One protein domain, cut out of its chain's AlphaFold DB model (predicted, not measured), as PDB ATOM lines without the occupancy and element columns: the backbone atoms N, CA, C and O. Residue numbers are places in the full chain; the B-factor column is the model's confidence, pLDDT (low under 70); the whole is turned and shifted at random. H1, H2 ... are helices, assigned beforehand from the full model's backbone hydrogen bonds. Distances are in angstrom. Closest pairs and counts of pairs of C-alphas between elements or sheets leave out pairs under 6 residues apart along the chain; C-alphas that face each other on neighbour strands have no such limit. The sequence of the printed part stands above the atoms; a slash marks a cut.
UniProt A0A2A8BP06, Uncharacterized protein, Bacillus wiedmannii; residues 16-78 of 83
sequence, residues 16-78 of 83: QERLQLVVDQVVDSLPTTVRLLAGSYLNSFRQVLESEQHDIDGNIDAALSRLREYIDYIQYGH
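What this domain is: This is residues 16 to 78 of the 83 residues of an uncharacterized protein of Bacillus wiedmannii (UniProt A0A2A8BP06). Three helices form a rod-shaped up-and-down bundle, each running against the one before: H3 folds back on long H4, H1 packs on H3, and short H2 stands crosswise between H1 and H3 along the chain. The printed part has 63 residues, with four named helices, H1 to H4, and no named strand: all helix. It is compact, radius of gyration of the C-alphas 11.5 A, spans 37 by 17 by 16 A.

Where its parts are: H4, residues 56 to 78, measures 32.2 A and ends at C-alpha 78 (-5.195, 25.529, 1.304). H3 is residues 39 to 51, H2 residues 32 to 37. H1, residues 16 to 29, begins at C-alpha 16 (-34.126, 9.500, -10.864).

How they stand to each other: H4 and H3 form a helical hairpin and touch, closest C-alphas Phe 45 and Ala 63, 6.2 A. H3 touches H1, closest C-alphas Arg 46 and Val 23, 6.8 A. H2 is about perpendicular to H4, at 88 degrees. Every O i to N i+4 pair is within hydrogen-bond range in H1 and H2, 8 of 9 in H3, 18 of 19 in H4.

The domain as a whole: The printed part has no cut; its three links are tight. pLDDT is under 70 at residues 16, 37 to 41, 49 to 58 and 75 to 78.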
ATOM      1  N   GLN A  16     -35.425   9.487 -10.184       69.94
ATOM      2  CA  GLN A  16     -34.126   9.500 -10.864       69.94
ATOM      3  C   GLN A  16     -33.874  10.763 -11.702       69.94
ATOM      4  O   GLN A  16     -32.748  11.249 -11.724       69.94
ATOM      5  N   GLU A  17     -34.894  11.310 -12.364       73.75
ATOM      6  CA  GLU A  17     -34.788  12.563 -13.124       73.75
ATOM      7  C   GLU A  17     -34.558  13.748 -12.185       73.75
ATOM      8  O   GLU A  17     -33.631  14.521 -12.407       73.75
ATOM      9  N   ARG A  18     -35.293  13.822 -11.062       74.50
ATOM     10  CA  ARG A  18     -35.046  14.834 -10.013       74.50
ATOM     11  C   ARG A  18     -33.604  14.773  -9.508       74.50
ATOM     12  O   ARG A  18     -32.949  15.799  -9.362       74.50
ATOM     13  N   LEU A  19     -33.104  13.563  -9.269       73.62
ATOM     14  CA  LEU A  19     -31.737  13.329  -8.815       73.62
ATOM     15  C   LEU A  19     -30.702  13.803  -9.841       73.62
ATOM     16  O   LEU A  19     -29.742  14.480  -9.483       73.62
ATOM     17  N   GLN A  20     -30.907  13.462 -11.118       74.31
ATOM     18  CA  GLN A  20     -30.048  13.895 -12.218       74.31
ATOM     19  C   GLN A  20     -30.034  15.417 -12.338       74.31
ATOM     20  O   GLN A  20     -28.954  15.987 -12.405       74.31
ATOM     21  N   LEU A  21     -31.194  16.076 -12.273       78.50
ATOM     22  CA  LEU A  21     -31.290  17.536 -12.324       78.50
ATOM     23  C   LEU A  21     -30.546  18.214 -11.173       78.50
ATOM     24  O   LEU A  21     -29.870  19.217 -11.386       78.50
ATOM     25  N   VAL A  22     -30.642  17.665  -9.960       77.00
ATOM     26  CA  VAL A  22     -29.920  18.196  -8.797       77.00
ATOM     27  C   VAL A  22     -28.419  17.994  -8.958       77.00
ATOM     28  O   VAL A  22     -27.659  18.931  -8.742       77.00
ATOM     29  N   VAL A  23     -27.973  16.808  -9.382       75.75
ATOM     30  CA  VAL A  23     -26.553  16.544  -9.657       75.75
ATOM     31  C   VAL A  23     -26.025  17.480 -10.744       75.75
ATOM     32  O   VAL A  23     -24.939  18.028 -10.584       75.75
ATOM     33  N   ASP A  24     -26.787  17.702 -11.811       79.62
ATOM     34  CA  ASP A  24     -26.390  18.574 -12.916       79.62
ATOM     35  C   ASP A  24     -26.289  20.038 -12.458       79.62
ATOM     36  O   ASP A  24     -25.264  20.678 -12.671       79.62
ATOM     37  N   GLN A  25     -27.273  20.531 -11.693       79.44
ATOM     38  CA  GLN A  25     -27.229  21.862 -11.071       79.44
ATOM     39  C   GLN A  25     -26.069  22.021 -10.083       79.44
ATOM     40  O   GLN A  25     -25.463  23.094 -10.019       79.44
ATOM     41  N   VAL A  26     -25.750  20.974  -9.310       76.88
ATOM     42  CA  VAL A  26     -24.579  20.949  -8.424       76.88
ATOM     43  C   VAL A  26     -23.333  21.117  -9.252       76.88
ATOM     44  O   VAL A  26     -22.616  22.093  -9.056       76.88
ATOM     45  N   VAL A  27     -23.100  20.194 -10.185       76.44
ATOM     46  CA  VAL A  27     -21.919  20.184 -11.038       76.44
ATOM     47  C   VAL A  27     -21.780  21.531 -11.733       76.44
ATOM     48  O   VAL A  27     -20.691  22.095 -11.686       76.44
ATOM     49  N   ASP A  28     -22.859  22.087 -12.284       79.50
ATOM     50  CA  ASP A  28     -22.828  23.363 -12.991       79.50
ATOM     51  C   ASP A  28     -22.614  24.585 -12.082       79.50
ATOM     52  O   ASP A  28     -21.927  25.534 -12.465       79.50
ATOM     53  N   SER A  29     -23.079  24.534 -10.832       77.62
ATOM     54  CA  SER A  29     -22.804  25.579  -9.834       77.62
ATOM     55  C   SER A  29     -21.384  25.525  -9.264       77.62
ATOM     56  O   SER A  29     -20.933  26.499  -8.652       77.62
ATOM     57  N   LEU A  30     -20.662  24.409  -9.423       74.44
ATOM     58  CA  LEU A  30     -19.294  24.290  -8.923       74.44
ATOM     59  C   LEU A  30     -18.298  25.046  -9.817       74.44
ATOM     60  O   LEU A  30     -18.315  24.865 -11.042       74.44
ATOM     61  N   PRO A  31     -17.355  25.810  -9.225       73.75
ATOM     62  CA  PRO A  31     -16.235  26.396  -9.957       73.75
ATOM     63  C   PRO A  31     -15.431  25.320 -10.694       73.75
ATOM     64  O   PRO A  31     -15.263  24.212 -10.183       73.75
ATOM     65  N   THR A  32     -14.860  25.643 -11.856       76.31
ATOM     66  CA  THR A  32     -14.076  24.688 -12.667       76.31
ATOM     67  C   THR A  32     -12.969  23.998 -11.864       76.31
ATOM     68  O   THR A  32     -12.811  22.785 -11.958       76.31
ATOM     69  N   THR A  33     -12.253  24.741 -11.016       70.38
ATOM     70  CA  THR A  33     -11.199  24.207 -10.136       70.38
ATOM     71  C   THR A  33     -11.739  23.154  -9.172       70.38
ATOM     72  O   THR A  33     -11.149  22.091  -9.008       70.38
ATOM     73  N   VAL A  34     -12.906  23.416  -8.586       70.75
ATOM     74  CA  VAL A  34     -13.594  22.470  -7.709       70.75
ATOM     75  C   VAL A  34     -14.070  21.260  -8.505       70.75
ATOM     76  O   VAL A  34     -13.865  20.150  -8.048       70.75
ATOM     77  N   ARG A  35     -14.657  21.429  -9.697       72.38
ATOM     78  CA  ARG A  35     -15.071  20.306 -10.563       72.38
ATOM     79  C   ARG A  35     -13.912  19.355 -10.871       72.38
ATOM     80  O   ARG A  35     -14.094  18.141 -10.837       72.38
ATOM     81  N   LEU A  36     -12.732  19.906 -11.156       72.75
ATOM     82  CA  LEU A  36     -11.528  19.132 -11.461       72.75
ATOM     83  C   LEU A  36     -11.003  18.372 -10.233       72.75
ATOM     84  O   LEU A  36     -10.647  17.203 -10.348       72.75
ATOM     85  N   LEU A  37     -10.994  19.008  -9.059       69.94
ATOM     86  CA  LEU A  37     -10.510  18.404  -7.812       69.94
ATOM     87  C   LEU A  37     -11.529  17.440  -7.186       69.94
ATOM     88  O   LEU A  37     -11.170  16.396  -6.649       69.94
ATOM     89  N   ALA A  38     -12.814  17.754  -7.311       68.06
ATOM     90  CA  ALA A  38     -13.926  16.985  -6.774       68.06
ATOM     91  C   ALA A  38     -14.399  15.870  -7.716       68.06
ATOM     92  O   ALA A  38     -15.437  15.276  -7.448       68.06
ATOM     93  N   GLY A  39     -13.674  15.538  -8.792       67.56
ATOM     94  CA  GLY A  39     -14.090  14.509  -9.756       67.56
ATOM     95  C   GLY A  39     -14.445  13.159  -9.109       67.56
ATOM     96  O   GLY A  39     -15.473  12.566  -9.435       67.56
ATOM     97  N   SER A  40     -13.663  12.703  -8.123       68.19
ATOM     98  CA  SER A  40     -13.996  11.505  -7.329       68.19
ATOM     99  C   SER A  40     -15.170  11.731  -6.372       68.19
ATOM    100  O   SER A  40     -15.987  10.834  -6.179       68.19
ATOM    101  N   TYR A  41     -15.285  12.932  -5.806       69.19
ATOM    102  CA  TYR A  41     -16.318  13.281  -4.832       69.19
ATOM    103  C   TYR A  41     -17.699  13.439  -5.475       69.19
ATOM    104  O   TYR A  41     -18.691  13.013  -4.898       69.19
ATOM    105  N   LEU A  42     -17.766  13.975  -6.695       72.19
ATOM    106  CA  LEU A  42     -18.978  14.051  -7.513       72.19
ATOM    107  C   LEU A  42     -19.517  12.657  -7.841       72.19
ATOM    108  O   LEU A  42     -20.727  12.439  -7.839       72.19
ATOM    109  N   ASN A  43     -18.622  11.695  -8.064       72.31
ATOM    110  CA  ASN A  43     -19.013  10.313  -8.307       72.31
ATOM    111  C   ASN A  43     -19.578   9.659  -7.032       72.31
ATOM    112  O   ASN A  43     -20.605   8.987  -7.085       72.31
ATOM    113  N   SER A  44     -18.968   9.913  -5.869       70.50
ATOM    114  CA  SER A  44     -19.514   9.495  -4.570       70.50
ATOM    115  C   SER A  44     -20.830  10.196  -4.223       70.50
ATOM    116  O   SER A  44     -21.742   9.549  -3.721       70.50
ATOM    117  N   PHE A  45     -20.958  11.489  -4.527       72.75
ATOM    118  CA  PHE A  45     -22.185  12.271  -4.363       72.75
ATOM    119  C   PHE A  45     -23.326  11.647  -5.167       72.75
ATOM    120  O   PHE A  45     -24.381  11.332  -4.621       72.75
ATOM    121  N   ARG A  46     -23.070  11.354  -6.444       73.06
ATOM    122  CA  ARG A  46     -24.010  10.650  -7.312       73.06
ATOM    123  C   ARG A  46     -24.355   9.253  -6.780       73.06
ATOM    124  O   ARG A  46     -25.525   8.901  -6.742       73.06
ATOM    125  N   GLN A  47     -23.370   8.480  -6.322       71.56
ATOM    126  CA  GLN A  47     -23.592   7.142  -5.756       71.56
ATOM    127  C   GLN A  47     -24.463   7.164  -4.494       71.56
ATOM    128  O   GLN A  47     -25.369   6.346  -4.384       71.56
ATOM    129  N   VAL A  48     -24.223   8.092  -3.562       70.12
ATOM    130  CA  VAL A  48     -25.028   8.249  -2.335       70.12
ATOM    131  C   VAL A  48     -26.478   8.572  -2.685       70.12
ATOM    132  O   VAL A  48     -27.400   7.969  -2.141       70.12
ATOM    133  N   LEU A  49     -26.670   9.466  -3.652       69.12
ATOM    134  CA  LEU A  49     -27.985   9.842  -4.147       69.12
ATOM    135  C   LEU A  49     -28.702   8.689  -4.879       69.12
ATOM    136  O   LEU A  49     -29.909   8.519  -4.724       69.12
ATOM    137  N   GLU A  50     -27.982   7.873  -5.657       68.69
ATOM    138  CA  GLU A  50     -28.552   6.717  -6.369       68.69
ATOM    139  C   GLU A  50     -28.851   5.524  -5.441       68.69
ATOM    140  O   GLU A  50     -29.762   4.740  -5.719       68.69
ATOM    141  N   SER A  51     -28.095   5.370  -4.349       66.81
ATOM    142  CA  SER A  51     -28.205   4.219  -3.445       66.81
ATOM    143  C   SER A  51     -29.475   4.256  -2.588       66.81
ATOM    144  O   SER A  51     -30.082   3.216  -2.339       66.81
ATOM    145  N   GLU A  52     -29.933   5.443  -2.192       57.50
ATOM    146  CA  GLU A  52     -31.021   5.599  -1.221       57.50
ATOM    147  C   GLU A  52     -32.262   6.257  -1.849       57.50
ATOM    148  O   GLU A  52     -32.648   7.381  -1.538       57.50
ATOM    149  N   GLN A  53     -32.941   5.512  -2.731       59.28
ATOM    150  CA  GLN A  53     -34.161   5.932  -3.452       59.28
ATOM    151  C   GLN A  53     -35.400   6.197  -2.557       59.28
ATOM    152  O   GLN A  53     -36.469   6.587  -3.058       59.28
ATOM    153  N   HIS A  54     -35.300   5.960  -1.244       58.16
ATOM    154  CA  HIS A  54     -36.412   6.106  -0.304       58.16
ATOM    155  C   HIS A  54     -36.537   7.517   0.289       58.16
ATOM    156  O   HIS A  54     -37.668   7.992   0.368       58.16
ATOM    157  N   ASP A  55     -35.429   8.199   0.600       67.38
ATOM    158  CA  ASP A  55     -35.419   9.545   1.203       67.38
ATOM    159  C   ASP A  55     -34.469  10.476   0.436       67.38
ATOM    160  O   ASP A  55     -33.338  10.747   0.826       67.38
ATOM    161  N   ILE A  56     -34.909  10.894  -0.751       64.88
ATOM    162  CA  ILE A  56     -34.073  11.670  -1.671       64.88
ATOM    163  C   ILE A  56     -33.868  13.095  -1.152       64.88
ATOM    164  O   ILE A  56     -32.754  13.597  -1.207       64.88
ATOM    165  N   ASP A  57     -34.909  13.740  -0.623       65.06
ATOM    166  CA  ASP A  57     -34.828  15.133  -0.176       65.06
ATOM    167  C   ASP A  57     -33.889  15.303   1.042       65.06
ATOM    168  O   ASP A  57     -33.042  16.197   1.024       65.06
ATOM    169  N   GLY A  58     -33.941  14.418   2.048       67.44
ATOM    170  CA  GLY A  58     -33.015  14.462   3.189       67.44
ATOM    171  C   GLY A  58     -31.577  14.100   2.810       67.44
ATOM    172  O   GLY A  58     -30.621  14.693   3.316       67.44
ATOM    173  N   ASN A  59     -31.407  13.180   1.858       70.69
ATOM    174  CA  ASN A  59     -30.085  12.785   1.382       70.69
ATOM    175  C   ASN A  59     -29.450  13.806   0.438       70.69
ATOM    176  O   ASN A  59     -28.230  13.958   0.466       70.69
ATOM    177  N   ILE A  60     -30.238  14.535  -0.359       71.06
ATOM    178  CA  ILE A  60     -29.741  15.680  -1.128       71.06
ATOM    179  C   ILE A  60     -29.194  16.732  -0.175       71.06
ATOM    180  O   ILE A  60     -28.071  17.181  -0.381       71.06
ATOM    181  N   ASP A  61     -29.925  17.081   0.880       73.56
ATOM    182  CA  ASP A  61     -29.476  18.086   1.846       73.56
ATOM    183  C   ASP A  61     -28.162  17.662   2.532       73.56
ATOM    184  O   ASP A  61     -27.170  18.397   2.526       73.56
ATOM    185  N   ALA A  62     -28.087  16.409   2.993       73.69
ATOM    186  CA  ALA A  62     -26.876  15.846   3.592       73.69
ATOM    187  C   ALA A  62     -25.691  15.786   2.610       73.69
ATOM    188  O   ALA A  62     -24.548  16.091   2.970       73.69
ATOM    189  N   ALA A  63     -25.943  15.394   1.361       72.06
ATOM    190  CA  ALA A  63     -24.918  15.299   0.334       72.06
ATOM    191  C   ALA A  63     -24.430  16.692  -0.098       72.06
ATOM    192  O   ALA A  63     -23.226  16.884  -0.271       72.06
ATOM    193  N   LEU A  64     -25.332  17.673  -0.217       76.44
ATOM    194  CA  LEU A  64     -25.006  19.076  -0.483       76.44
ATOM    195  C   LEU A  64     -24.192  19.678   0.659       76.44
ATOM    196  O   LEU A  64     -23.213  20.377   0.396       76.44
ATOM    197  N   SER A  65     -24.543  19.373   1.911       77.00
ATOM    198  CA  SER A  65     -23.789  19.816   3.085       77.00
ATOM    199  C   SER A  65     -22.355  19.285   3.059       77.00
ATOM    200  O   SER A  65     -21.413  20.066   3.186       77.00
ATOM    201  N   ARG A  66     -22.156  17.987   2.792       74.44
ATOM    202  CA  ARG A  66     -20.803  17.405   2.664       74.44
ATOM    203  C   ARG A  66     -20.016  17.995   1.504       74.44
ATOM    204  O   ARG A  66     -18.820  18.244   1.621       74.44
ATOM    205  N   LEU A  67     -20.682  18.212   0.371       74.25
ATOM    206  CA  LEU A  67     -20.058  18.814  -0.797       74.25
ATOM    207  C   LEU A  67     -19.624  20.253  -0.492       74.25
ATOM    208  O   LEU A  67     -18.521  20.646  -0.855       74.25
ATOM    209  N   ARG A  68     -20.455  21.015   0.230       76.25
ATOM    210  CA  ARG A  68     -20.132  22.360   0.712       76.25
ATOM    211  C   ARG A  68     -18.911  22.351   1.622       76.25
ATOM    212  O   ARG A  68     -18.011  23.141   1.373       76.25
ATOM    213  N   GLU A  69     -18.851  21.459   2.609       75.88
ATOM    214  CA  GLU A  69     -17.682  21.323   3.491       75.88
ATOM    215  C   GLU A  69     -16.411  20.977   2.710       75.88
ATOM    216  O   GLU A  69     -15.354  21.547   2.957       75.88
ATOM    217  N   TYR A  70     -16.504  20.087   1.722       72.38
ATOM    218  CA  TYR A  70     -15.358  19.717   0.896       72.38
ATOM    219  C   TYR A  70     -14.874  20.870   0.005       72.38
ATOM    220  O   TYR A  70     -13.675  21.068  -0.182       72.38
ATOM    221  N   ILE A  71     -15.803  21.658  -0.537       73.38
ATOM    222  CA  ILE A  71     -15.481  22.858  -1.314       73.38
ATOM    223  C   ILE A  71     -14.835  23.909  -0.433       73.38
ATOM    224  O   ILE A  71     -13.860  24.520  -0.855       73.38
ATOM    225  N   ASP A  72     -15.370  24.106   0.767       74.88
ATOM    226  CA  ASP A  72     -14.818  25.021   1.756       74.88
ATOM    227  C   ASP A  72     -13.403  24.583   2.151       74.88
ATOM    228  O   ASP A  72     -12.476  25.379   2.097       74.88
ATOM    229  N   TYR A  73     -13.185  23.286   2.372       73.00
ATOM    230  CA  TYR A  73     -11.858  22.719   2.604       73.00
ATOM    231  C   TYR A  73     -10.899  22.926   1.422       73.00
ATOM    232  O   TYR A  73      -9.738  23.255   1.618       73.00
ATOM    233  N   ILE A  74     -11.349  22.779   0.176       70.62
ATOM    234  CA  ILE A  74     -10.492  23.047  -0.990       70.62
ATOM    235  C   ILE A  74     -10.202  24.548  -1.143       70.62
ATOM    236  O   ILE A  74      -9.101  24.917  -1.545       70.62
ATOM    237  N   GLN A  75     -11.181  25.411  -0.862       66.31
ATOM    238  CA  GLN A  75     -11.053  26.861  -1.034       66.31
ATOM    239  C   GLN A  75     -10.280  27.535   0.106       66.31
ATOM    240  O   GLN A  75      -9.526  28.463  -0.164       66.31
ATOM    241  N   TYR A  76     -10.443  27.068   1.345       67.81
ATOM    242  CA  TYR A  76      -9.880  27.669   2.560       67.81
ATOM    243  C   TYR A  76      -8.888  26.760   3.295       67.81
ATOM    244  O   TYR A  76      -8.000  27.255   3.979       67.81
ATOM    245  N   GLY A  77      -8.971  25.437   3.143       55.12
ATOM    246  CA  GLY A  77      -7.998  24.503   3.729       55.12
ATOM    247  C   GLY A  77      -6.612  24.579   3.081       55.12
ATOM    248  O   GLY A  77      -5.634  24.165   3.691       55.12
ATOM    249  N   HIS A  78      -6.493  25.188   1.896       50.53
ATOM    250  CA  HIS A  78      -5.195  25.529   1.304       50.53
ATOM    251  C   HIS A  78      -4.520  26.740   1.991       50.53
ATOM    252  O   HIS A  78      -3.330  26.975   1.784       50.53
TER     253      HIS A  78